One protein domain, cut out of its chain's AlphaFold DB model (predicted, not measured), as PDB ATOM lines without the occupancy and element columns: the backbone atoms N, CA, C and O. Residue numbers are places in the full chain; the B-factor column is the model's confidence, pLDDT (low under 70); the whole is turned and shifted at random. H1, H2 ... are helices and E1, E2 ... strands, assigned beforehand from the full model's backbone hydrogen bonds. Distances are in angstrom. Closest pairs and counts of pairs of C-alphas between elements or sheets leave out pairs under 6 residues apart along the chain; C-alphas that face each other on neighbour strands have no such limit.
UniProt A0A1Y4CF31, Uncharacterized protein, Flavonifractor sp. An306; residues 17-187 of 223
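What this domain is: This is residues 17 to 187 of the 223 residues of an uncharacterized protein of Flavonifractor sp. An306 (UniProt A0A1Y4CF31). A head built on one twisted five-stranded sheet, with H2 and H4 over one of its faces, has a long helical arm, H5, whose residues 135 to 156 stick out free. Past the far end of H5 the shorter H6 folds back, apart from it, while at the head H1 grazes the sheet and its residues 20 to 25 stick out. The printed part has 171 residues, with six named helices and five named strands in the order H1 E1 E2 H2 H3 H4 E3 E4 E5 H5 H6; the class is mixed, helices and strands, and the sheet runs E2 E1 E5 E4 E3, antiparallel throughout. The whole is extended, a rod with a radius of gyration of the C-alphas of 29.4 A and spans of 96 by 34 by 32 A.

Where its parts are: The sheet's longest strands are E4, residues 105 to 114, 29.4 A, and E5, residues 120 to 129, 26.5 A. The sheet's other strands are E1, residues 37 to 42, E2, residues 47 to 50, and E3, residues 94 to 99. H1, residues 20 to 33, is 20.1 A long and begins at C-alpha 20 at (294.280, 194.464, 241.819). H2 is residues 52 to 58, H3 residues 70 to 75 and H4 residues 83 to 90. H5, residues 131 to 162, is 46.8 A long, from C-alpha 131 at (307.934, 203.178, 207.383). H6, residues 169 to 181, is 18.9 A long and ends at C-alpha 181 at (315.269, 200.213, 164.844).

How they stand to each other: E3, E4 and E5 form a meander, each strand the antiparallel neighbour of the one before. N 96 and O 108 are 2.8 A apart between E3 and E4, and N 109 and O 126 are 2.8 A apart between E4 and E5. E1 pairs with E5, N 39 to O 125 at 2.9 A, and forms a hairpin with the edge strand E2, N 40 to O 49 at 2.8 A. H2 and H4 on one face of the sheet make two layers, helices over strands. H4 lies over E4 at a height over the sheet of 6.0 A, slantwise to the strands; the closest C-alphas, of Gly 83 and Ser 110, are 5.3 A apart. H2, at a height of 7.8 A, only just lies over E5, with 3 C-alphas, and runs across the strands. H3 is not on the sheet and only just touches H4, with 3 pairs of C-alphas within 8 A. H5 only grazes the sheet, with residues 131 to 134. In all six helices every O i to N i+4 pair is within hydrogen-bond range.

The domain as a whole: The two C-alphas farthest apart, of Ser 19 and Asp 168, are 97.6 A apart. The printed part has no cut, and H2 to H3 is the one long link. The mean pLDDT of the printed part is 87.8; residues 156 to 167, 170 to 172, 176 and 179 to 187 are under 70.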
ATOM      1  N   ARG A  17     288.722 191.236 235.749       87.56
ATOM      2  CA  ARG A  17     288.213 190.564 236.957       87.56
ATOM      3  C   ARG A  17     289.341 190.159 237.900       87.56
ATOM      4  O   ARG A  17     290.452 189.900 237.449       87.56
ATOM      5  N   GLY A  18     289.023 190.048 239.188       91.00
ATOM      6  CA  GLY A  18     289.941 189.578 240.228       91.00
ATOM      7  C   GLY A  18     290.488 190.692 241.124       91.00
ATOM      8  O   GLY A  18     289.973 191.807 241.161       91.00
ATOM      9  N   SER A  19     291.529 190.358 241.875       93.06
ATOM     10  CA  SER A  19     292.331 191.265 242.693       93.06
ATOM     11  C   SER A  19     293.038 192.330 241.846       93.06
ATOM     12  O   SER A  19     293.237 192.173 240.641       93.06
ATOM     13  N   GLN A  20     293.522 193.397 242.490       92.50
ATOM     14  CA  GLN A  20     294.280 194.464 241.819       92.50
ATOM     15  C   GLN A  20     295.443 193.930 240.967       92.50
ATOM     16  O   GLN A  20     295.733 194.453 239.892       92.50
ATOM     17  N   LYS A  21     296.111 192.867 241.433       92.00
ATOM     18  CA  LYS A  21     297.229 192.249 240.717       92.00
ATOM     19  C   LYS A  21     296.766 191.554 239.434       92.00
ATOM     20  O   LYS A  21     297.437 191.670 238.413       92.00
ATOM     21  N   GLU A  22     295.623 190.874 239.474       92.00
ATOM     22  CA  GLU A  22     295.032 190.196 238.313       92.00
ATOM     23  C   GLU A  22     294.480 191.197 237.296       92.00
ATOM     24  O   GLU A  22     294.665 191.006 236.094       92.00
ATOM     25  N   ILE A  23     293.877 192.291 237.768       92.62
ATOM     26  CA  ILE A  23     293.427 193.405 236.924       92.62
ATOM     27  C   ILE A  23     294.623 194.036 236.200       92.62
ATOM     28  O   ILE A  23     294.594 194.179 234.979       92.62
ATOM     29  N   ASN A  24     295.704 194.347 236.923       89.75
ATOM     30  CA  ASN A  24     296.915 194.911 236.323       89.75
ATOM     31  C   ASN A  24     297.549 193.951 235.308       89.75
ATOM     32  O   ASN A  24     297.982 194.383 234.243       89.75
ATOM     33  N   PHE A  25     297.579 192.651 235.605       90.06
ATOM     34  CA  PHE A  25     298.107 191.651 234.678       90.06
ATOM     35  C   PHE A  25     297.292 191.584 233.377       90.06
ATOM     36  O   PHE A  25     297.872 191.599 232.292       90.06
ATOM     37  N   GLN A  26     295.959 191.579 233.474       92.00
ATOM     38  CA  GLN A  26     295.074 191.612 232.304       92.00
ATOM     39  C   GLN A  26     295.235 192.909 231.499       92.00
ATOM     40  O   GLN A  26     295.341 192.855 230.275       92.00
ATOM     41  N   LEU A  27     295.336 194.065 232.166       89.75
ATOM     42  CA  LEU A  27     295.625 195.342 231.506       89.75
ATOM     43  C   LEU A  27     296.948 195.294 230.746       89.75
ATOM     44  O   LEU A  27     296.996 195.652 229.573       89.75
ATOM     45  N   PHE A  28     298.022 194.814 231.373       89.56
ATOM     46  CA  PHE A  28     299.321 194.711 230.711       89.56
ATOM     47  C   PHE A  28     299.307 193.734 229.536       89.56
ATOM     48  O   PHE A  28     299.984 193.989 228.541       89.56
ATOM     49  N   ALA A  29     298.527 192.653 229.608       89.38
ATOM     50  CA  ALA A  29     298.345 191.747 228.478       89.38
ATOM     51  C   ALA A  29     297.665 192.451 227.291       89.38
ATOM     52  O   ALA A  29     298.126 192.320 226.158       89.38
ATOM     53  N   ILE A  30     296.625 193.251 227.549       89.81
ATOM     54  CA  ILE A  30     295.940 194.043 226.518       89.81
ATOM     55  C   ILE A  30     296.882 195.101 225.930       89.81
ATOM     56  O   ILE A  30     296.994 195.221 224.718       89.81
ATOM     57  N   LEU A  31     297.602 195.856 226.762       90.56
ATOM     58  CA  LEU A  31     298.475 196.934 226.279       90.56
ATOM     59  C   LEU A  31     299.690 196.419 225.490       90.56
ATOM     60  O   LEU A  31     300.175 197.107 224.589       90.56
ATOM     61  N   ASN A  32     300.180 195.215 225.800       88.50
ATOM     62  CA  ASN A  32     301.266 194.582 225.050       88.50
ATOM     63  C   ASN A  32     300.807 193.891 223.760       88.50
ATOM     64  O   ASN A  32     301.646 193.650 222.899       88.50
ATOM     65  N   SER A  33     299.517 193.579 223.599       88.25
ATOM     66  CA  SER A  33     299.007 193.019 222.338       88.25
ATOM     67  C   SER A  33     298.790 194.084 221.255       88.25
ATOM     68  O   SER A  33     298.608 193.748 220.085       88.25
ATOM     69  N   ILE A  34     298.840 195.369 221.624       91.12
ATOM     70  CA  ILE A  34     298.766 196.495 220.690       91.12
ATOM     71  C   ILE A  34     300.075 196.587 219.896       91.12
ATOM     72  O   ILE A  34     301.148 196.773 220.466       91.12
ATOM     73  N   TYR A  35     299.962 196.511 218.567       90.50
ATOM     74  CA  TYR A  35     301.092 196.629 217.637       90.50
ATOM     75  C   TYR A  35     301.726 198.022 217.603       90.50
ATOM     76  O   TYR A  35     302.915 198.151 217.321       90.50
ATOM     77  N   ASP A  36     300.938 199.068 217.848       94.69
ATOM     78  CA  ASP A  36     301.454 200.429 217.938       94.69
ATOM     79  C   ASP A  36     302.227 200.606 219.259       94.69
ATOM     80  O   ASP A  36     301.847 200.098 220.320       94.69
ATOM     81  N   GLY A  37     303.322 201.361 219.202       96.19
ATOM     82  CA  GLY A  37     304.102 201.697 220.384       96.19
ATOM     83  C   GLY A  37     303.287 202.559 221.338       96.19
ATOM     84  O   GLY A  37     302.682 203.546 220.931       96.19
ATOM     85  N   LEU A  38     303.288 202.205 222.615       96.88
ATOM     86  CA  LEU A  38     302.588 202.928 223.665       96.88
ATOM     87  C   LEU A  38     303.596 203.523 224.642       96.88
ATOM     88  O   LEU A  38     304.492 202.826 225.116       96.88
ATOM     89  N   TYR A  39     303.412 204.799 224.961       96.75
ATOM     90  CA  TYR A  39     304.191 205.524 225.955       96.75
ATOM     91  C   TYR A  39     303.263 206.419 226.777       96.75
ATOM     92  O   TYR A  39     302.616 207.318 226.241       96.75
ATOM     93  N   ILE A  40     303.192 206.183 228.082       97.25
ATOM     94  CA  ILE A  40     302.289 206.889 228.992       97.25
ATOM     95  C   ILE A  40     303.098 207.635 230.043       97.25
ATOM     96  O   ILE A  40     303.976 207.056 230.688       97.25
ATOM     97  N   THR A  41     302.753 208.905 230.253       98.25
ATOM     98  CA  THR A  41     303.262 209.709 231.368       98.25
ATOM     99  C   THR A  41     302.147 210.149 232.305       98.25
ATOM    100  O   THR A  41     300.992 210.225 231.887       98.25
ATOM    101  N   ASP A  42     302.496 210.493 233.542       97.88
ATOM    102  CA  ASP A  42     301.616 211.257 234.434       97.88
ATOM    103  C   ASP A  42     301.481 212.729 233.976       97.88
ATOM    104  O   ASP A  42     302.025 213.139 232.938       97.88
ATOM    105  N   GLY A  43     300.743 213.523 234.759       95.81
ATOM    106  CA  GLY A  43     300.561 214.965 234.561       95.81
ATOM    107  C   GLY A  43     301.835 215.812 234.680       95.81
ATOM    108  O   GLY A  43     301.879 216.916 234.140       95.81
ATOM    109  N   ASP A  44     302.897 215.291 235.294       96.50
ATOM    110  CA  ASP A  44     304.193 215.966 235.448       96.50
ATOM    111  C   ASP A  44     305.232 215.522 234.402       96.50
ATOM    112  O   ASP A  44     306.352 216.053 234.339       96.50
ATOM    113  N   ALA A  45     304.823 214.625 233.503       96.75
ATOM    114  CA  ALA A  45     305.628 213.959 232.486       96.75
ATOM    115  C   ALA A  45     306.596 212.884 233.008       96.75
ATOM    116  O   ALA A  45     307.581 212.587 232.329       96.75
ATOM    117  N   ASN A  46     306.345 212.279 234.169       98.19
ATOM    118  CA  ASN A  46     307.068 211.082 234.593       98.19
ATOM    119  C   ASN A  46     306.518 209.855 233.870       98.19
ATOM    120  O   ASN A  46     305.308 209.686 233.715       98.19
ATOM    121  N   THR A  47     307.416 208.995 233.407       98.00
ATOM    122  CA  THR A  47     307.052 207.819 232.610       98.00
ATOM    123  C   THR A  47     306.416 206.744 233.484       98.00
ATOM    124  O   THR A  47     307.084 206.183 234.353       98.00
ATOM    125  N   ILE A  48     305.154 206.410 233.211       96.44
ATOM    126  CA  ILE A  48     304.396 205.373 233.925       96.44
ATOM    127  C   ILE A  48     304.537 204.023 233.220       96.44
ATOM    128  O   ILE A  48     304.741 202.997 233.865       96.44
ATOM    129  N   LEU A  49     304.390 204.010 231.892       94.88
ATOM    130  CA  LEU A  49     304.280 202.772 231.129       94.88
ATOM    131  C   LEU A  49     304.837 202.941 229.725       94.88
ATOM    132  O   LEU A  49     304.565 203.936 229.057       94.88
ATOM    133  N   ILE A  50     305.540 201.911 229.264       95.75
ATOM    134  CA  ILE A  50     305.782 201.674 227.845       95.75
ATOM    135  C   ILE A  50     305.449 200.217 227.518       95.75
ATOM    136  O   ILE A  50     305.593 199.354 228.387       95.75
ATOM    137  N   ASN A  51     305.011 199.936 226.292       96.19
ATOM    138  CA  ASN A  51     304.846 198.557 225.819       96.19
ATOM    139  C   ASN A  51     306.066 198.085 225.007       96.19
ATOM    140  O   ASN A  51     306.952 198.871 224.660       96.19
ATOM    141  N   GLN A  52     306.093 196.792 224.681       94.81
ATOM    142  CA  GLN A  52     307.166 196.200 223.878       94.81
ATOM    143  C   GLN A  52     307.276 196.832 222.477       94.81
ATOM    144  O   GLN A  52     308.382 197.104 222.015       94.81
ATOM    145  N   ALA A  53     306.148 197.134 221.827       95.62
ATOM    146  CA  ALA A  53     306.145 197.761 220.505       95.62
ATOM    147  C   ALA A  53     306.865 199.125 220.495       95.62
ATOM    148  O   ALA A  53     307.552 199.464 219.527       95.62
ATOM    149  N   TYR A  54     306.781 199.893 221.589       95.69
ATOM    150  CA  TYR A  54     307.536 201.137 221.728       95.69
ATOM    151  C   TYR A  54     309.050 200.884 221.773       95.69
ATOM    152  O   TYR A  54     309.812 201.607 221.122       95.69
ATOM    153  N   GLU A  55     309.503 199.858 222.504       95.12
ATOM    154  CA  GLU A  55     310.924 199.478 222.539       95.12
ATOM    155  C   GLU A  55     311.421 199.096 221.132       95.12
ATOM    156  O   GLU A  55     312.497 199.519 220.709       95.12
ATOM    157  N   GLU A  56     310.614 198.363 220.365       94.06
ATOM    158  CA  GLU A  56     310.954 197.887 219.017       94.06
ATOM    159  C   GLU A  56     310.971 198.982 217.939       94.06
ATOM    160  O   GLU A  56     311.760 198.915 216.987       94.06
ATOM    161  N   VAL A  57     310.084 199.977 218.028       94.44
ATOM    162  CA  VAL A  57     310.049 201.091 217.064       94.44
ATOM    163  C   VAL A  57     311.137 202.121 217.370       94.44
ATOM    164  O   VAL A  57     311.833 202.570 216.456       94.44
ATOM    165  N   SER A  58     311.332 202.452 218.649       93.31
ATOM    166  CA  SER A  58     312.258 203.507 219.077       93.31
ATOM    167  C   SER A  58     313.694 203.022 219.284       93.31
ATOM    168  O   SER A  58     314.629 203.817 219.176       93.31
ATOM    169  N   GLY A  59     313.881 201.732 219.581       93.81
ATOM    170  CA  GLY A  59     315.154 201.156 220.016       93.81
ATOM    171  C   GLY A  59     315.525 201.498 221.465       93.81
ATOM    172  O   GLY A  59     316.608 201.131 221.922       93.81
ATOM    173  N   LEU A  60     314.660 202.212 222.191       93.56
ATOM    174  CA  LEU A  60     314.871 202.544 223.594       93.56
ATOM    175  C   LEU A  60     314.441 201.382 224.480       93.56
ATOM    176  O   LEU A  60     313.403 200.766 224.266       93.56
ATOM    177  N   ARG A  61     315.234 201.125 225.517       95.25
ATOM    178  CA  ARG A  61     314.901 200.139 226.539       95.25
ATOM    179  C   ARG A  61     314.079 200.754 227.662       95.25
ATOM    180  O   ARG A  61     314.353 201.886 228.072       95.25
ATOM    181  N   ARG A  62     313.129 199.992 228.203       94.50
ATOM    182  CA  ARG A  62     312.268 200.418 229.319       94.50
ATOM    183  C   ARG A  62     313.056 200.888 230.538       94.50
ATOM    184  O   ARG A  62     312.663 201.873 231.156       94.50
ATOM    185  N   GLU A  63     314.194 200.261 230.846       95.50
ATOM    186  CA  GLU A  63     315.009 200.612 232.022       95.50
ATOM    187  C   GLU A  63     315.606 202.022 231.908       95.50
ATOM    188  O   GLU A  63     315.924 202.667 232.906       95.50
ATOM    189  N   ASN A  64     315.723 202.538 230.682       94.19
ATOM    190  CA  ASN A  64     316.258 203.868 230.439       94.19
ATOM    191  C   ASN A  64     315.218 204.974 230.614       94.19
ATOM    192  O   ASN A  64     315.631 206.129 230.727       94.19
ATOM    193  N   VAL A  65     313.920 204.652 230.631       95.94
ATOM    194  CA  VAL A  65     312.838 205.650 230.583       95.94
ATOM    195  C   VAL A  65     311.813 205.517 231.706       95.94
ATOM    196  O   VAL A  65     311.311 206.541 232.156       95.94
ATOM    197  N   LEU A  66     311.509 204.306 232.187       96.75
ATOM    198  CA  LEU A  66     310.509 204.096 233.239       96.75
ATOM    199  C   LEU A  66     310.857 204.885 234.508       96.75
ATOM    200  O   LEU A  66     312.004 204.887 234.954       96.75
ATOM    201  N   GLY A  67     309.861 205.573 235.071       96.81
ATOM    202  CA  GLY A  67     309.998 206.409 236.266       96.81
ATOM    203  C   GLY A  67     310.752 207.728 236.067       96.81
ATOM    204  O   GLY A  67     310.739 208.560 236.968       96.81
ATOM    205  N   LYS A  68     311.385 207.959 234.911       97.69
ATOM    206  CA  LYS A  68     312.124 209.202 234.644       97.69
ATOM    207  C   LYS A  68     311.218 210.279 234.071       97.69
ATOM    208  O   LYS A  68     310.253 209.977 233.356       97.69
ATOM    209  N   ASN A  69     311.566 211.536 234.341       97.94
ATOM    210  CA  ASN A  69     310.851 212.671 233.780       97.94
ATOM    211  C   ASN A  69     311.213 212.863 232.304       97.94
ATOM    212  O   ASN A  69     312.383 212.886 231.919       97.94
ATOM    213  N   MET A  70     310.208 213.086 231.466       97.06
ATOM    214  CA  MET A  70     310.378 213.303 230.033       97.06
ATOM    215  C   MET A  70     311.325 214.467 229.707       97.06
ATOM    216  O   MET A  70     312.033 214.413 228.706       97.06
ATOM    217  N   ARG A  71     311.380 215.517 230.540       96.19
ATOM    218  CA  ARG A  71     312.311 216.640 230.327       96.19
ATOM    219  C   ARG A  71     313.769 216.196 230.432       96.19
ATOM    220  O   ARG A  71     314.586 216.628 229.626       96.19
ATOM    221  N   GLU A  72     314.076 215.306 231.370       96.25
ATOM    222  CA  GLU A  72     315.414 214.726 231.538       96.25
ATOM    223  C   GLU A  72     315.758 213.796 230.376       96.25
ATOM    224  O   GLU A  72     316.862 213.850 229.838       96.25
ATOM    225  N   ILE A  73     314.792 212.982 229.937       95.19
ATOM    226  CA  ILE A  73     314.966 212.080 228.792       95.19
ATOM    227  C   ILE A  73     315.280 212.888 227.525       95.19
ATOM    228  O   ILE A  73     316.220 212.551 226.803       95.19
ATOM    229  N   VAL A  74     314.556 213.983 227.283       94.12
ATOM    230  CA  VAL A  74     314.828 214.887 226.156       94.12
ATOM    231  C   VAL A  74     316.193 215.564 226.308       94.12
ATOM    232  O   VAL A  74     316.976 215.570 225.362       94.12
ATOM    233  N   ALA A  75     316.528 216.070 227.498       93.81
ATOM    234  CA  ALA A  75     317.825 216.702 227.754       93.81
ATOM    235  C   ALA A  75     319.012 215.737 227.566       93.81
ATOM    236  O   ALA A  75     320.079 216.154 227.125       93.81
ATOM    237  N   SER A  76     318.822 214.446 227.850       92.81
ATOM    238  CA  SER A  76     319.834 213.404 227.631       92.81
ATOM    239  C   SER A  76     320.037 213.028 226.155       92.81
ATOM    240  O   SER A  76     320.941 212.255 225.841       92.81
ATOM    241  N   GLY A  77     319.193 213.532 225.245       89.44
ATOM    242  CA  GLY A  77     319.237 213.198 223.819       89.44
ATOM    243  C   GLY A  77     318.732 211.789 223.487       89.44
ATOM    244  O   GLY A  77     318.960 211.291 222.385       89.44
ATOM    245  N   LEU A  78     318.053 211.113 224.422       87.12
ATOM    246  CA  LEU A  78     317.402 209.827 224.146       87.12
ATOM    247  C   LEU A  78     316.163 209.996 223.256       87.12
ATOM    248  O   LEU A  78     315.857 209.106 222.461       87.12
ATOM    249  N   ILE A  79     315.468 211.129 223.382       88.44
ATOM    250  CA  ILE A  79     314.291 211.497 222.588       88.44
ATOM    251  C   ILE A  79     314.453 212.947 222.120       88.44
ATOM    252  O   ILE A  79     314.532 213.845 222.950       88.44
ATOM    253  N   ASP A  80     314.442 213.196 220.807       85.25
ATOM    254  CA  ASP A  80     314.613 214.560 220.276       85.25
ATOM    255  C   ASP A  80     313.404 215.468 220.540       85.25
ATOM    256  O   ASP A  80     313.544 216.622 220.945       85.25
ATOM    257  N   ARG A  81     312.190 214.972 220.268       87.44
ATOM    258  CA  ARG A  81     310.940 215.726 220.428       87.44
ATOM    259  C   ARG A  81     309.927 214.899 221.196       87.44
ATOM    260  O   ARG A  81     309.683 213.745 220.872       87.44
ATOM    261  N   SER A  82     309.302 215.518 222.191       93.00
ATOM    262  CA  SER A  82     308.295 214.863 223.021       93.00
ATOM    263  C   SER A  82     306.900 215.406 222.730       93.00
ATOM    264  O   SER A  82     306.608 216.570 223.014       93.00
ATOM    265  N   GLY A  83     306.023 214.537 222.227       93.56
ATOM    266  CA  GLY A  83     304.597 214.835 222.111       93.56
ATOM    267  C   GLY A  83     303.963 215.111 223.477       93.56
ATOM    268  O   GLY A  83     303.198 216.065 223.601       93.56
ATOM    269  N   SER A  84     304.374 214.394 224.531       95.00
ATOM    270  CA  SER A  84     303.891 214.627 225.898       95.00
ATOM    271  C   SER A  84     304.194 216.037 226.402       95.00
ATOM    272  O   SER A  84     303.310 216.707 226.934       95.00
ATOM    273  N   LEU A  85     305.411 216.551 226.186       96.56
ATOM    274  CA  LEU A  85     305.741 217.927 226.588       96.56
ATOM    275  C   LEU A  85     304.978 218.974 225.766       96.56
ATOM    276  O   LEU A  85     304.631 220.032 226.294       96.56
ATOM    277  N   CYS A  86     304.702 218.695 224.490       96.38
ATOM    278  CA  CYS A  86     303.854 219.554 223.666       96.38
ATOM    279  C   CYS A  86     302.415 219.583 224.195       96.38
ATOM    280  O   CYS A  86     301.846 220.665 224.326       96.38
ATOM    281  N   VAL A  87     301.862 218.423 224.557       97.12
ATOM    282  CA  VAL A  87     300.521 218.285 225.144       97.12
ATOM    283  C   VAL A  87     300.416 218.994 226.492       97.12
ATOM    284  O   VAL A  87     299.422 219.673 226.723       97.12
ATOM    285  N   LEU A  88     301.429 218.917 227.361       95.81
ATOM    286  CA  LEU A  88     301.408 219.659 228.631       95.81
ATOM    287  C   LEU A  88     301.268 221.171 228.425       95.81
ATOM    288  O   LEU A  88     300.586 221.841 229.197       95.81
ATOM    289  N   LYS A  89     301.891 221.707 227.371       95.38
ATOM    290  CA  LYS A  89     301.811 223.132 227.029       95.38
ATOM    291  C   LYS A  89     300.495 223.487 226.341       95.38
ATOM    292  O   LYS A  89     299.880 224.491 226.679       95.38
ATOM    293  N   SER A  90     300.080 222.696 225.351       96.44
ATOM    294  CA  SER A  90     298.915 222.999 224.510       96.44
ATOM    295  C   SER A  90     297.587 222.606 225.155       96.44
ATOM    296  O   SER A  90     296.547 223.159 224.794       96.44
ATOM    297  N   ARG A  91     297.618 221.628 226.070       96.38
ATOM    298  CA  ARG A  91     296.461 220.959 226.678       96.38
ATOM    299  C   ARG A  91     295.489 220.393 225.636       96.38
ATOM    300  O   ARG A  91     294.285 220.327 225.860       96.38
ATOM    301  N   ARG A  92     296.010 220.019 224.467       96.38
ATOM    302  CA  ARG A  92     295.263 219.470 223.327       96.38
ATOM    303  C   ARG A  92     296.037 218.303 222.724       96.38
ATOM    304  O   ARG A  92     297.255 218.273 222.895       96.38
ATOM    305  N   PRO A  93     295.374 217.383 222.002       97.00
ATOM    306  CA  PRO A  93     296.073 216.351 221.251       97.00
ATOM    307  C   PRO A  93     297.123 216.956 220.312       97.00
ATOM    308  O   PRO A  93     296.877 217.980 219.668       97.00
ATOM    309  N   VAL A  94     298.295 216.330 220.246       97.31
ATOM    310  CA  VAL A  94     299.395 216.732 219.364       97.31
ATOM    311  C   VAL A  94     299.849 215.521 218.571       97.31
ATOM    312  O   VAL A  94     300.177 214.488 219.150       97.31
ATOM    313  N   THR A  95     299.928 215.680 217.254       96.62
ATOM    314  CA  THR A  95     300.485 214.677 216.348       96.62
ATOM    315  C   THR A  95     301.752 215.216 215.700       96.62
ATOM    316  O   THR A  95     301.791 216.363 215.252       96.62
ATOM    317  N   LEU A  96     302.793 214.394 215.657       94.44
ATOM    318  CA  LEU A  96     304.083 214.718 215.066       94.44
ATOM    319  C   LEU A  96     304.637 213.522 214.294       94.44
ATOM    320  O   LEU A  96     304.439 212.373 214.679       94.44
ATOM    321  N   GLU A  97     305.343 213.800 213.203       93.62
ATOM    322  CA  GLU A  97     306.136 212.796 212.499       93.62
ATOM    323  C   GLU A  97     307.594 212.888 212.948       93.62
ATOM    324  O   GLU A  97     308.154 213.982 213.065       93.62
ATOM    325  N   GLN A  98     308.216 211.736 213.192       91.94
ATOM    326  CA  GLN A  98     309.624 211.645 213.563       91.94
ATOM    327  C   GLN A  98     310.253 210.380 212.977       91.94
ATOM    328  O   GLN A  98     309.605 209.344 212.843       91.94
ATOM    329  N   THR A  99     311.544 210.456 212.668       92.38
ATOM    330  CA  THR A  99     312.371 209.280 212.398       92.38
ATOM    331  C   THR A  99     313.141 208.923 213.662       92.38
ATOM    332  O   THR A  99     313.875 209.755 214.195       92.38
ATOM    333  N   PHE A 100     312.968 207.700 214.159       92.25
ATOM    334  CA  PHE A 100     313.727 207.205 215.305       92.25
ATOM    335  C   PHE A 100     315.172 206.881 214.924       92.25
ATOM    336  O   PHE A 100     315.510 206.708 213.753       92.25
ATOM    337  N   ARG A 101     316.028 206.701 215.936       87.50
ATOM    338  CA  ARG A 101     317.429 206.273 215.758       87.50
ATOM    339  C   ARG A 101     317.565 204.913 215.064       87.50
ATOM    340  O   ARG A 101     318.597 204.633 214.471       87.50
ATOM    341  N   THR A 102     316.518 204.094 215.115       91.19
ATOM    342  CA  THR A 102     316.389 202.825 214.382       91.19
ATOM    343  C   THR A 102     316.228 203.012 212.868       91.19
ATOM    344  O   THR A 102     316.276 202.034 212.128       91.19
ATOM    345  N   GLY A 103     316.004 204.243 212.393       91.88
ATOM    346  CA  GLY A 103     315.682 204.562 211.001       91.88
ATOM    347  C   GLY A 103     314.199 204.406 210.653       91.88
ATOM    348  O   GLY A 103     313.796 204.748 209.542       91.88
ATOM    349  N   LYS A 104     313.371 203.922 211.587       93.50
ATOM    350  CA  LYS A 104     311.921 203.808 211.395       93.50
ATOM    351  C   LYS A 104     311.268 205.187 211.414       93.50
ATOM    352  O   LYS A 104     311.526 205.990 212.313       93.50
ATOM    353  N   ARG A 105     310.400 205.448 210.435       94.50
ATOM    354  CA  ARG A 105     309.539 206.637 210.399       94.50
ATOM    355  C   ARG A 105     308.271 206.337 211.178       94.50
ATOM    356  O   ARG A 105     307.632 205.317 210.932       94.50
ATOM    357  N   ALA A 106     307.896 207.231 212.080       95.19
ATOM    358  CA  ALA A 106     306.740 207.046 212.933       95.19
ATOM    359  C   ALA A 106     305.832 208.275 212.974       95.19
ATOM    360  O   ALA A 106     306.299 209.417 212.962       95.19
ATOM    361  N   LEU A 107     304.528 208.008 213.072       95.81
ATOM    362  CA  LEU A 107     303.509 208.989 213.421       95.81
ATOM    363  C   LEU A 107     303.229 208.865 214.917       95.81
ATOM    364  O   LEU A 107     302.766 207.826 215.389       95.81
ATOM    365  N   ILE A 108     303.511 209.925 215.659       96.62
ATOM    366  CA  ILE A 108     303.405 209.971 217.113       96.62
ATOM    367  C   ILE A 108     302.220 210.863 217.459       96.62
ATOM    368  O   ILE A 108     302.216 212.037 217.105       96.62
ATOM    369  N   THR A 109     301.218 210.319 218.144       97.56
ATOM    370  CA  THR A 109     300.046 211.073 218.608       97.56
ATOM    371  C   THR A 109     299.960 210.995 220.119       97.56
ATOM    372  O   THR A 109     299.815 209.912 220.679       97.56
ATOM    373  N   SER A 110     300.044 212.151 220.769       97.88
ATOM    374  CA  SER A 110     299.927 212.304 222.215       97.88
ATOM    375  C   SER A 110     298.598 212.967 222.556       97.88
ATOM    376  O   SER A 110     298.290 214.040 222.035       97.88
ATOM    377  N   THR A 111     297.843 212.362 223.466       97.50
ATOM    378  CA  THR A 111     296.512 212.816 223.876       97.50
ATOM    379  C   THR A 111     296.471 212.998 225.394       97.50
ATOM    380  O   THR A 111     296.830 212.066 226.122       97.50
ATOM    381  N   PRO A 112     296.062 214.176 225.901       97.62
ATOM    382  CA  PRO A 112     295.871 214.381 227.331       97.62
ATOM    383  C   PRO A 112     294.596 213.688 227.813       97.62
ATOM    384  O   PRO A 112     293.560 213.753 227.154       97.62
ATOM    385  N   HIS A 113     294.666 213.095 228.995       96.38
ATOM    386  CA  HIS A 113     293.507 212.670 229.766       96.38
ATOM    387  C   HIS A 113     293.339 213.615 230.958       96.38
ATOM    388  O   HIS A 113     294.316 213.933 231.645       96.38
ATOM    389  N   PHE A 114     292.107 214.061 231.190       95.44
ATOM    390  CA  PHE A 114     291.785 215.050 232.213       95.44
ATOM    391  C   PHE A 114     290.959 214.438 233.345       95.44
ATOM    392  O   PHE A 114     290.154 213.542 233.100       95.44
ATOM    393  N   ASP A 115     291.143 214.935 234.567       95.19
ATOM    394  CA  ASP A 115     290.187 214.721 235.659       95.19
ATOM    395  C   ASP A 115     288.981 215.679 235.565       95.19
ATOM    396  O   ASP A 115     288.903 216.541 234.684       95.19
ATOM    397  N   GLU A 116     288.039 215.540 236.501       94.88
ATOM    398  CA  GLU A 116     286.847 216.394 236.611       94.88
ATOM    399  C   GLU A 116     287.178 217.870 236.880       94.88
ATOM    400  O   GLU A 116     286.436 218.759 236.464       94.88
ATOM    401  N   ALA A 117     288.311 218.150 237.531       94.94
ATOM    402  CA  ALA A 117     288.800 219.507 237.769       94.94
ATOM    403  C   ALA A 117     289.496 220.107 236.531       94.94
ATOM    404  O   ALA A 117     289.885 221.277 236.526       94.94
ATOM    405  N   GLY A 118     289.644 219.315 235.468       94.31
ATOM    406  CA  GLY A 118     290.308 219.694 234.238       94.31
ATOM    407  C   GLY A 118     291.828 219.614 234.316       94.31
ATOM    408  O   GLY A 118     292.477 220.123 233.414       94.31
ATOM    409  N   ASN A 119     292.452 219.004 235.321       96.25
ATOM    410  CA  ASN A 119     293.903 218.801 235.345       96.25
ATOM    411  C   ASN A 119     294.298 217.604 234.479       96.25
ATOM    412  O   ASN A 119     293.545 216.646 234.352       96.25
ATOM    413  N   ILE A 120     295.485 217.652 233.865       96.94
ATOM    414  CA  ILE A 120     296.006 216.505 233.112       96.94
ATOM    415  C   ILE A 120     296.475 215.469 234.131       96.94
ATOM    416  O   ILE A 120     297.447 215.719 234.837       96.94
ATOM    417  N   THR A 121     295.813 214.317 234.200       97.00
ATOM    418  CA  THR A 121     296.236 213.219 235.087       97.00
ATOM    419  C   THR A 121     297.228 212.290 234.407       97.00
ATOM    420  O   THR A 121     298.116 211.739 235.055       97.00
ATOM    421  N   MET A 122     297.104 212.135 233.091       96.81
ATOM    422  CA  MET A 122     298.010 211.327 232.286       96.81
ATOM    423  C   MET A 122     298.038 211.808 230.838       96.81
ATOM    424  O   MET A 122     297.103 212.446 230.347       96.81
ATOM    425  N   ILE A 123     299.107 211.462 230.130       98.12
ATOM    426  CA  ILE A 123     299.225 211.660 228.689       98.12
ATOM    427  C   ILE A 123     299.500 210.315 228.044       98.12
ATOM    428  O   ILE A 123     300.462 209.631 228.391       98.12
ATOM    429  N   ILE A 124     298.663 209.964 227.073       97.12
ATOM    430  CA  ILE A 124     298.755 208.717 226.324       97.12
ATOM    431  C   ILE A 124     299.379 209.038 224.975       97.12
ATOM    432  O   ILE A 124     298.811 209.800 224.194       97.12
ATOM    433  N   THR A 125     300.550 208.472 224.699       97.38
ATOM    434  CA  THR A 125     301.243 208.630 223.420       97.38
ATOM    435  C   THR A 125     301.252 207.314 222.663       97.38
ATOM    436  O   THR A 125     301.811 206.326 223.135       97.38
ATOM    437  N   MET A 126     300.653 207.319 221.475       96.69
ATOM    438  CA  MET A 126     300.744 206.235 220.504       96.69
ATOM    439  C   MET A 126     301.793 206.555 219.445       96.69
ATOM    440  O   MET A 126     301.884 207.683 218.962       96.69
ATOM    441  N   VAL A 127     302.551 205.539 219.060       96.56
ATOM    442  CA  VAL A 127     303.639 205.601 218.094       96.56
ATOM    443  C   VAL A 127     303.387 204.545 217.032       96.56
ATOM    444  O   VAL A 127     303.619 203.358 217.252       96.56
ATOM    445  N   ARG A 128     302.921 204.977 215.866       95.94
ATOM    446  CA  ARG A 128     302.680 204.087 214.732       95.94
ATOM    447  C   ARG A 128     303.880 204.089 213.803       95.94
ATOM    448  O   ARG A 128     304.245 205.146 213.294       95.94
ATOM    449  N   ASP A 129     304.456 202.918 213.547       95.31
ATOM    450  CA  ASP A 129     305.451 202.749 212.486       95.31
ATOM    451  C   ASP A 129     304.761 202.895 211.121       95.31
ATOM    452  O   ASP A 129     303.873 202.123 210.757       95.31
ATOM    453  N   ILE A 130     305.151 203.922 210.373       95.19
ATOM    454  CA  ILE A 130     304.620 204.243 209.041       95.19
ATOM    455  C   ILE A 130     305.685 204.046 207.958       95.19
ATOM    456  O   ILE A 130     305.509 204.493 206.822       95.19
ATOM    457  N   THR A 131     306.796 203.382 208.289       94.44
ATOM    458  CA  THR A 131     307.934 203.178 207.383       94.44
ATOM    459  C   THR A 131     307.495 202.501 206.092       94.44
ATOM    460  O   THR A 131     307.807 202.982 205.003       94.44
ATOM    461  N   GLU A 132     306.730 201.414 206.198       93.44
ATOM    462  CA  GLU A 132     306.300 200.653 205.024       93.44
ATOM    463  C   GLU A 132     305.296 201.427 204.165       93.44
ATOM    464  O   GLU A 132     305.366 201.381 202.939       93.44
ATOM    465  N   ILE A 133     304.430 202.229 204.793       93.50
ATOM    466  CA  ILE A 133     303.483 203.105 204.089       93.50
ATOM    467  C   ILE A 133     304.243 204.107 203.212       93.50
ATOM    468  O   ILE A 133     303.907 204.290 202.041       93.50
ATOM    469  N   TYR A 134     305.293 204.731 203.753       90.81
ATOM    470  CA  TYR A 134     306.117 205.671 202.994       90.81
ATOM    471  C   TYR A 134     306.912 204.985 201.876       90.81
ATOM    472  O   TYR A 134     306.918 205.490 200.756       90.81
ATOM    473  N   ARG A 135     307.494 203.806 202.130       92.81
ATOM    474  CA  ARG A 135     308.203 203.025 201.097       92.81
ATOM    475  C   ARG A 135     307.294 202.635 199.937       92.81
ATOM    476  O   ARG A 135     307.687 202.757 198.779       92.81
ATOM    477  N   LEU A 136     306.075 202.177 200.229       94.25
ATOM    478  CA  LEU A 136     305.088 201.860 199.194       94.25
ATOM    479  C   LEU A 136     304.694 203.105 198.402       94.25
ATOM    480  O   LEU A 136     304.610 203.047 197.176       94.25
ATOM    481  N   ARG A 137     304.487 204.232 199.089       93.81
ATOM    482  CA  ARG A 137     304.152 205.506 198.448       93.81
ATOM    483  C   ARG A 137     305.252 205.971 197.493       93.81
ATOM    484  O   ARG A 137     304.930 206.379 196.381       93.81
ATOM    485  N   GLU A 138     306.513 205.888 197.902       94.06
ATOM    486  CA  GLU A 138     307.667 206.256 197.069       94.06
ATOM    487  C   GLU A 138     307.760 205.361 195.825       94.06
ATOM    488  O   GLU A 138     307.750 205.870 194.705       94.06
ATOM    489  N   ARG A 139     307.703 204.031 195.992       94.44
ATOM    490  CA  ARG A 139     307.701 203.084 194.858       94.44
ATOM    491  C   ARG A 139     306.545 203.325 193.890       94.44
ATOM    492  O   ARG A 139     306.711 203.228 192.674       94.44
ATOM    493  N   TYR A 140     305.364 203.631 194.422       94.88
ATOM    494  CA  TYR A 140     304.199 203.957 193.608       94.88
ATOM    495  C   TYR A 140     304.427 205.242 192.799       94.88
ATOM    496  O   TYR A 140     304.187 205.256 191.594       94.88
ATOM    497  N   GLN A 141     304.948 206.300 193.426       94.94
ATOM    498  CA  GLN A 141     305.247 207.567 192.752       94.94
ATOM    499  C   GLN A 141     306.310 207.418 191.654       94.94
ATOM    500  O   GLN A 141     306.164 208.000 190.576       94.94
ATOM    501  N   GLU A 142     307.348 206.618 191.892       94.50
ATOM    502  CA  GLU A 142     308.369 206.303 190.888       94.50
ATOM    503  C   GLU A 142     307.772 205.571 189.681       94.50
ATOM    504  O   GLU A 142     308.010 205.962 188.534       94.50
ATOM    505  N   SER A 143     306.944 204.552 189.933       94.56
ATOM    506  CA  SER A 143     306.240 203.803 188.887       94.56
ATOM    507  C   SER A 143     305.326 204.708 188.059       94.56
ATOM    508  O   SER A 143     305.377 204.707 186.827       94.56
ATOM    509  N   GLU A 144     304.544 205.563 188.723       93.44
ATOM    510  CA  GLU A 144     303.645 206.507 188.062       93.44
ATOM    511  C   GLU A 144     304.400 207.516 187.191       93.44
ATOM    512  O   GLU A 144     303.956 207.820 186.079       93.44
ATOM    513  N   THR A 145     305.549 208.000 187.670       93.31
ATOM    514  CA  THR A 145     306.417 208.937 186.943       93.31
ATOM    515  C   THR A 145     307.054 208.276 185.721       93.31
ATOM    516  O   THR A 145     307.077 208.874 184.639       93.31
ATOM    517  N   ARG A 146     307.518 207.026 185.857       91.69
ATOM    518  CA  ARG A 146     308.050 206.231 184.741       91.69
ATOM    519  C   ARG A 146     306.983 206.012 183.671       91.69
ATOM    520  O   ARG A 146     307.191 206.390 182.521       91.69
ATOM    521  N   ARG A 147     305.813 205.514 184.070       91.31
ATOM    522  CA  ARG A 147     304.668 205.274 183.181       91.31
ATOM    523  C   ARG A 147     304.235 206.547 182.448       91.31
ATOM    524  O   ARG A 147     303.950 206.509 181.254       91.31
ATOM    525  N   ARG A 148     304.210 207.696 183.134       90.88
ATOM    526  CA  ARG A 148     303.892 208.990 182.507       90.88
ATOM    527  C   ARG A 148     304.929 209.387 181.456       90.88
ATOM    528  O   ARG A 148     304.555 209.793 180.362       90.88
ATOM    529  N   SER A 149     306.210 209.224 181.773       87.19
ATOM    530  CA  SER A 149     307.311 209.547 180.857       87.19
ATOM    531  C   SER A 149     307.291 208.669 179.600       87.19
ATOM    532  O   SER A 149     307.492 209.169 178.494       87.19
ATOM    533  N   GLU A 150     306.991 207.376 179.753       85.31
ATOM    534  CA  GLU A 150     306.815 206.436 178.638       85.31
ATOM    535  C   GLU A 150     305.634 206.833 177.739       85.31
ATOM    536  O   GLU A 150     305.775 206.892 176.516       85.31
ATOM    537  N   MET A 151     304.487 207.184 178.329       77.75
ATOM    538  CA  MET A 151     303.319 207.656 177.576       77.75
ATOM    539  C   MET A 151     303.603 208.950 176.804       77.75
ATOM    540  O   MET A 151     303.244 209.055 175.629       77.75
ATOM    541  N   ASP A 152     304.280 209.915 177.427       80.62
ATOM    542  CA  ASP A 152     304.663 211.174 176.779       80.62
ATOM    543  C   ASP A 152     305.629 210.936 175.604       80.62
ATOM    544  O   ASP A 152     305.517 211.583 174.556       80.62
ATOM    545  N   PHE A 153     306.560 209.986 175.746       77.75
ATOM    546  CA  PHE A 153     307.455 209.569 174.666       77.75
ATOM    547  C   PHE A 153     306.678 208.958 173.491       77.75
ATOM    548  O   PHE A 153     306.852 209.395 172.348       77.75
ATOM    549  N   LEU A 154     305.775 208.009 173.764       74.12
ATOM    550  CA  LEU A 154     304.957 207.359 172.735       74.12
ATOM    551  C   LEU A 154     304.066 208.358 171.988       74.12
ATOM    552  O   LEU A 154     304.000 208.312 170.760       74.12
ATOM    553  N   GLN A 155     303.435 209.305 172.689       71.62
ATOM    554  CA  GLN A 155     302.608 210.339 172.055       71.62
ATOM    555  C   GLN A 155     303.420 211.277 171.155       71.62
ATOM    556  O   GLN A 155     302.974 211.630 170.060       71.62
ATOM    557  N   ARG A 156     304.620 211.687 171.590       66.75
ATOM    558  CA  ARG A 156     305.522 212.502 170.757       66.75
ATOM    559  C   ARG A 156     305.959 211.741 169.511       66.75
ATOM    560  O   ARG A 156     305.956 212.321 168.427       66.75
ATOM    561  N   ASN A 157     306.283 210.457 169.658       63.09
ATOM    562  CA  ASN A 157     306.684 209.619 168.535       63.09
ATOM    563  C   ASN A 157     305.523 209.386 167.554       63.09
ATOM    564  O   ASN A 157     305.691 209.548 166.350       63.09
ATOM    565  N   GLN A 158     304.313 209.107 168.049       59.41
ATOM    566  CA  GLN A 158     303.130 208.928 167.202       59.41
ATOM    567  C   GLN A 158     302.802 210.191 166.394       59.41
ATOM    568  O   GLN A 158     302.564 210.091 165.193       59.41
ATOM    569  N   LYS A 159     302.853 211.380 167.019       57.56
ATOM    570  CA  LYS A 159     302.653 212.664 166.319       57.56
ATOM    571  C   LYS A 159     303.706 212.909 165.238       57.56
ATOM    572  O   LYS A 159     303.372 213.420 164.172       57.56
ATOM    573  N   PHE A 160     304.958 212.537 165.504       55.22
ATOM    574  CA  PHE A 160     306.038 212.625 164.523       55.22
ATOM    575  C   PHE A 160     305.792 211.695 163.327       55.22
ATOM    576  O   PHE A 160     305.887 212.135 162.185       55.22
ATOM    577  N   VAL A 161     305.394 210.444 163.578       55.56
ATOM    578  CA  VAL A 161     305.083 209.470 162.518       55.56
ATOM    579  C   VAL A 161     303.862 209.898 161.698       55.56
ATOM    580  O   VAL A 161     303.904 209.818 160.476       55.56
ATOM    581  N   SER A 162     302.805 210.427 162.326       51.56
ATOM    582  CA  SER A 162     301.605 210.888 161.608       51.56
ATOM    583  C   SER A 162     301.821 212.139 160.747       51.56
ATOM    584  O   SER A 162     301.022 212.400 159.854       51.56
ATOM    585  N   ALA A 163     302.870 212.924 161.016       54.66
ATOM    586  CA  ALA A 163     303.214 214.110 160.230       54.66
ATOM    587  C   ALA A 163     304.087 213.787 159.001       54.66
ATOM    588  O   ALA A 163     304.307 214.661 158.165       54.66
ATOM    589  N   MET A 164     304.589 212.553 158.873       59.59
ATOM    590  CA  MET A 164     305.356 212.120 157.706       59.59
ATOM    591  C   MET A 164     304.422 211.579 156.622       59.59
ATOM    592  O   MET A 164     303.677 210.627 156.842       59.59
ATOM    593  N   VAL A 165     304.491 212.161 155.423       59.62
ATOM    594  CA  VAL A 165     303.774 211.669 154.240       59.62
ATOM    595  C   VAL A 165     304.771 210.961 153.328       59.62
ATOM    596  O   VAL A 165     305.595 211.605 152.686       59.62
ATOM    597  N   ALA A 166     304.683 209.635 153.250       62.66
ATOM    598  CA  ALA A 166     305.426 208.826 152.289       62.66
ATOM    599  C   ALA A 166     304.455 208.284 151.233       62.66
ATOM    600  O   ALA A 166     303.477 207.620 151.570       62.66
ATOM    601  N   LYS A 167     304.699 208.600 149.956       60.88
ATOM    602  CA  LYS A 167     303.855 208.155 148.829       60.88
ATOM    603  C   LYS A 167     304.479 207.030 148.008       60.88
ATOM    604  O   LYS A 167     303.756 206.329 147.311       60.88
ATOM    605  N   ASP A 168     305.799 206.876 148.070       73.94
ATOM    606  CA  ASP A 168     306.529 205.907 147.261       73.94
ATOM    607  C   ASP A 168     306.752 204.582 148.037       73.94
ATOM    608  O   ASP A 168     307.093 204.624 149.227       73.94
ATOM    609  N   PRO A 169     306.576 203.410 147.391       70.12
ATOM    610  CA  PRO A 169     306.763 202.100 148.024       70.12
ATOM    611  C   PRO A 169     308.148 201.883 148.653       70.12
ATOM    612  O   PRO A 169     308.251 201.218 149.683       70.12
ATOM    613  N   HIS A 170     309.205 202.453 148.074       69.62
ATOM    614  CA  HIS A 170     310.576 202.313 148.558       69.62
ATOM    615  C   HIS A 170     310.813 203.118 149.844       69.62
ATOM    616  O   HIS A 170     311.345 202.586 150.820       69.62
ATOM    617  N   THR A 171     310.343 204.369 149.910       69.81
ATOM    618  CA  THR A 171     310.394 205.189 151.133       69.81
ATOM    619  C   THR A 171     309.564 204.569 152.253       69.81
ATOM    620  O   THR A 171     309.994 204.589 153.406       69.81
ATOM    621  N   LEU A 172     308.411 203.963 151.941       68.81
ATOM    622  CA  LEU A 172     307.612 203.233 152.934       68.81
ATOM    623  C   LEU A 172     308.386 202.050 153.538       68.81
ATOM    624  O   LEU A 172     308.341 201.841 154.753       68.81
ATOM    625  N   GLU A 173     309.144 201.309 152.728       70.25
ATOM    626  CA  GLU A 173     309.976 200.199 153.202       70.25
ATOM    627  C   GLU A 173     311.127 200.679 154.104       70.25
ATOM    628  O   GLU A 173     311.390 200.094 155.163       70.25
ATOM    629  N   VAL A 174     311.795 201.772 153.721       74.69
ATOM    630  CA  VAL A 174     312.863 202.396 154.520       74.69
ATOM    631  C   VAL A 174     312.314 202.916 155.850       74.69
ATOM    632  O   VAL A 174     312.915 202.666 156.897       74.69
ATOM    633  N   MET A 175     311.144 203.560 155.843       71.19
ATOM    634  CA  MET A 175     310.468 204.030 157.056       71.19
ATOM    635  C   MET A 175     310.076 202.873 157.981       71.19
ATOM    636  O   MET A 175     310.305 202.949 159.188       71.19
ATOM    637  N   ALA A 176     309.567 201.765 157.435       67.56
ATOM    638  CA  ALA A 176     309.230 200.579 158.224       67.56
ATOM    639  C   ALA A 176     310.468 199.946 158.888       67.56
ATOM    640  O   ALA A 176     310.405 199.510 160.043       67.56
ATOM    641  N   LYS A 177     311.614 199.915 158.191       71.62
ATOM    642  CA  LYS A 177     312.895 199.467 158.766       71.62
ATOM    643  C   LYS A 177     313.389 200.431 159.844       71.62
ATOM    644  O   LYS A 177     313.755 199.982 160.928       71.62
ATOM    645  N   ALA A 178     313.333 201.737 159.590       71.38
ATOM    646  CA  ALA A 178     313.715 202.759 160.559       71.38
ATOM    647  C   ALA A 178     312.860 202.689 161.836       71.38
ATOM    648  O   ALA A 178     313.404 202.749 162.932       71.38
ATOM    649  N   GLN A 179     311.545 202.464 161.722       68.69
ATOM    650  CA  GLN A 179     310.643 202.338 162.871       68.69
ATOM    651  C   GLN A 179     310.972 201.127 163.757       68.69
ATOM    652  O   GLN A 179     310.910 201.233 164.981       68.69
ATOM    653  N   LYS A 180     311.367 199.992 163.163       65.50
ATOM    654  CA  LYS A 180     311.803 198.805 163.925       65.50
ATOM    655  C   LYS A 180     313.080 199.061 164.728       65.50
ATOM    656  O   LYS A 180     313.228 198.518 165.816       65.50
ATOM    657  N   VAL A 181     313.985 199.885 164.202       66.19
ATOM    658  CA  VAL A 181     315.269 200.213 164.844       66.19
ATOM    659  C   VAL A 181     315.136 201.402 165.807       66.19
ATOM    660  O   VAL A 181     315.894 201.494 166.765       66.19
ATOM    661  N   ALA A 182     314.134 202.269 165.625       62.44
ATOM    662  CA  ALA A 182     313.882 203.446 166.464       62.44
ATOM    663  C   ALA A 182     313.467 203.120 167.913       62.44
ATOM    664  O   ALA A 182     313.473 204.008 168.762       62.44
ATOM    665  N   ALA A 183     313.101 201.868 168.205       55.22
ATOM    666  CA  ALA A 183     312.881 201.394 169.572       55.22
ATOM    667  C   ALA A 183     314.193 201.172 170.357       55.22
ATOM    668  O   ALA A 183     314.151 200.939 171.563       55.22
ATOM    669  N   LEU A 184     315.348 201.223 169.686       54.62
ATOM    670  CA  LEU A 184     316.680 201.097 170.277       54.62
ATOM    671  C   LEU A 184     317.299 202.488 170.474       54.62
ATOM    672  O   LEU A 184     316.994 203.416 169.729       54.62
ATOM    673  N   ASP A 185     318.220 202.631 171.434       50.56
ATOM    674  CA  ASP A 185     318.926 203.895 171.720       50.56
ATOM    675  C   ASP A 185     320.036 204.170 170.681       50.56
ATOM    676  O   ASP A 185     321.224 204.277 170.979       50.56
ATOM    677  N   THR A 186     319.659 204.167 169.403       50.44
ATOM    678  CA  THR A 186     320.552 204.313 168.251       50.44
ATOM    679  C   THR A 186     320.135 205.528 167.435       50.44
ATOM    680  O   THR A 186     318.958 205.751 167.161       50.44
ATOM    681  N   THR A 187     321.112 206.337 167.025       60.53
ATOM    682  CA  THR A 187     320.843 207.486 166.153       60.53
ATOM    683  C   THR A 187     320.654 207.003 164.717       60.53
ATOM    684  O   THR A 187     321.572 206.428 164.138       60.53
TER     685      THR A 187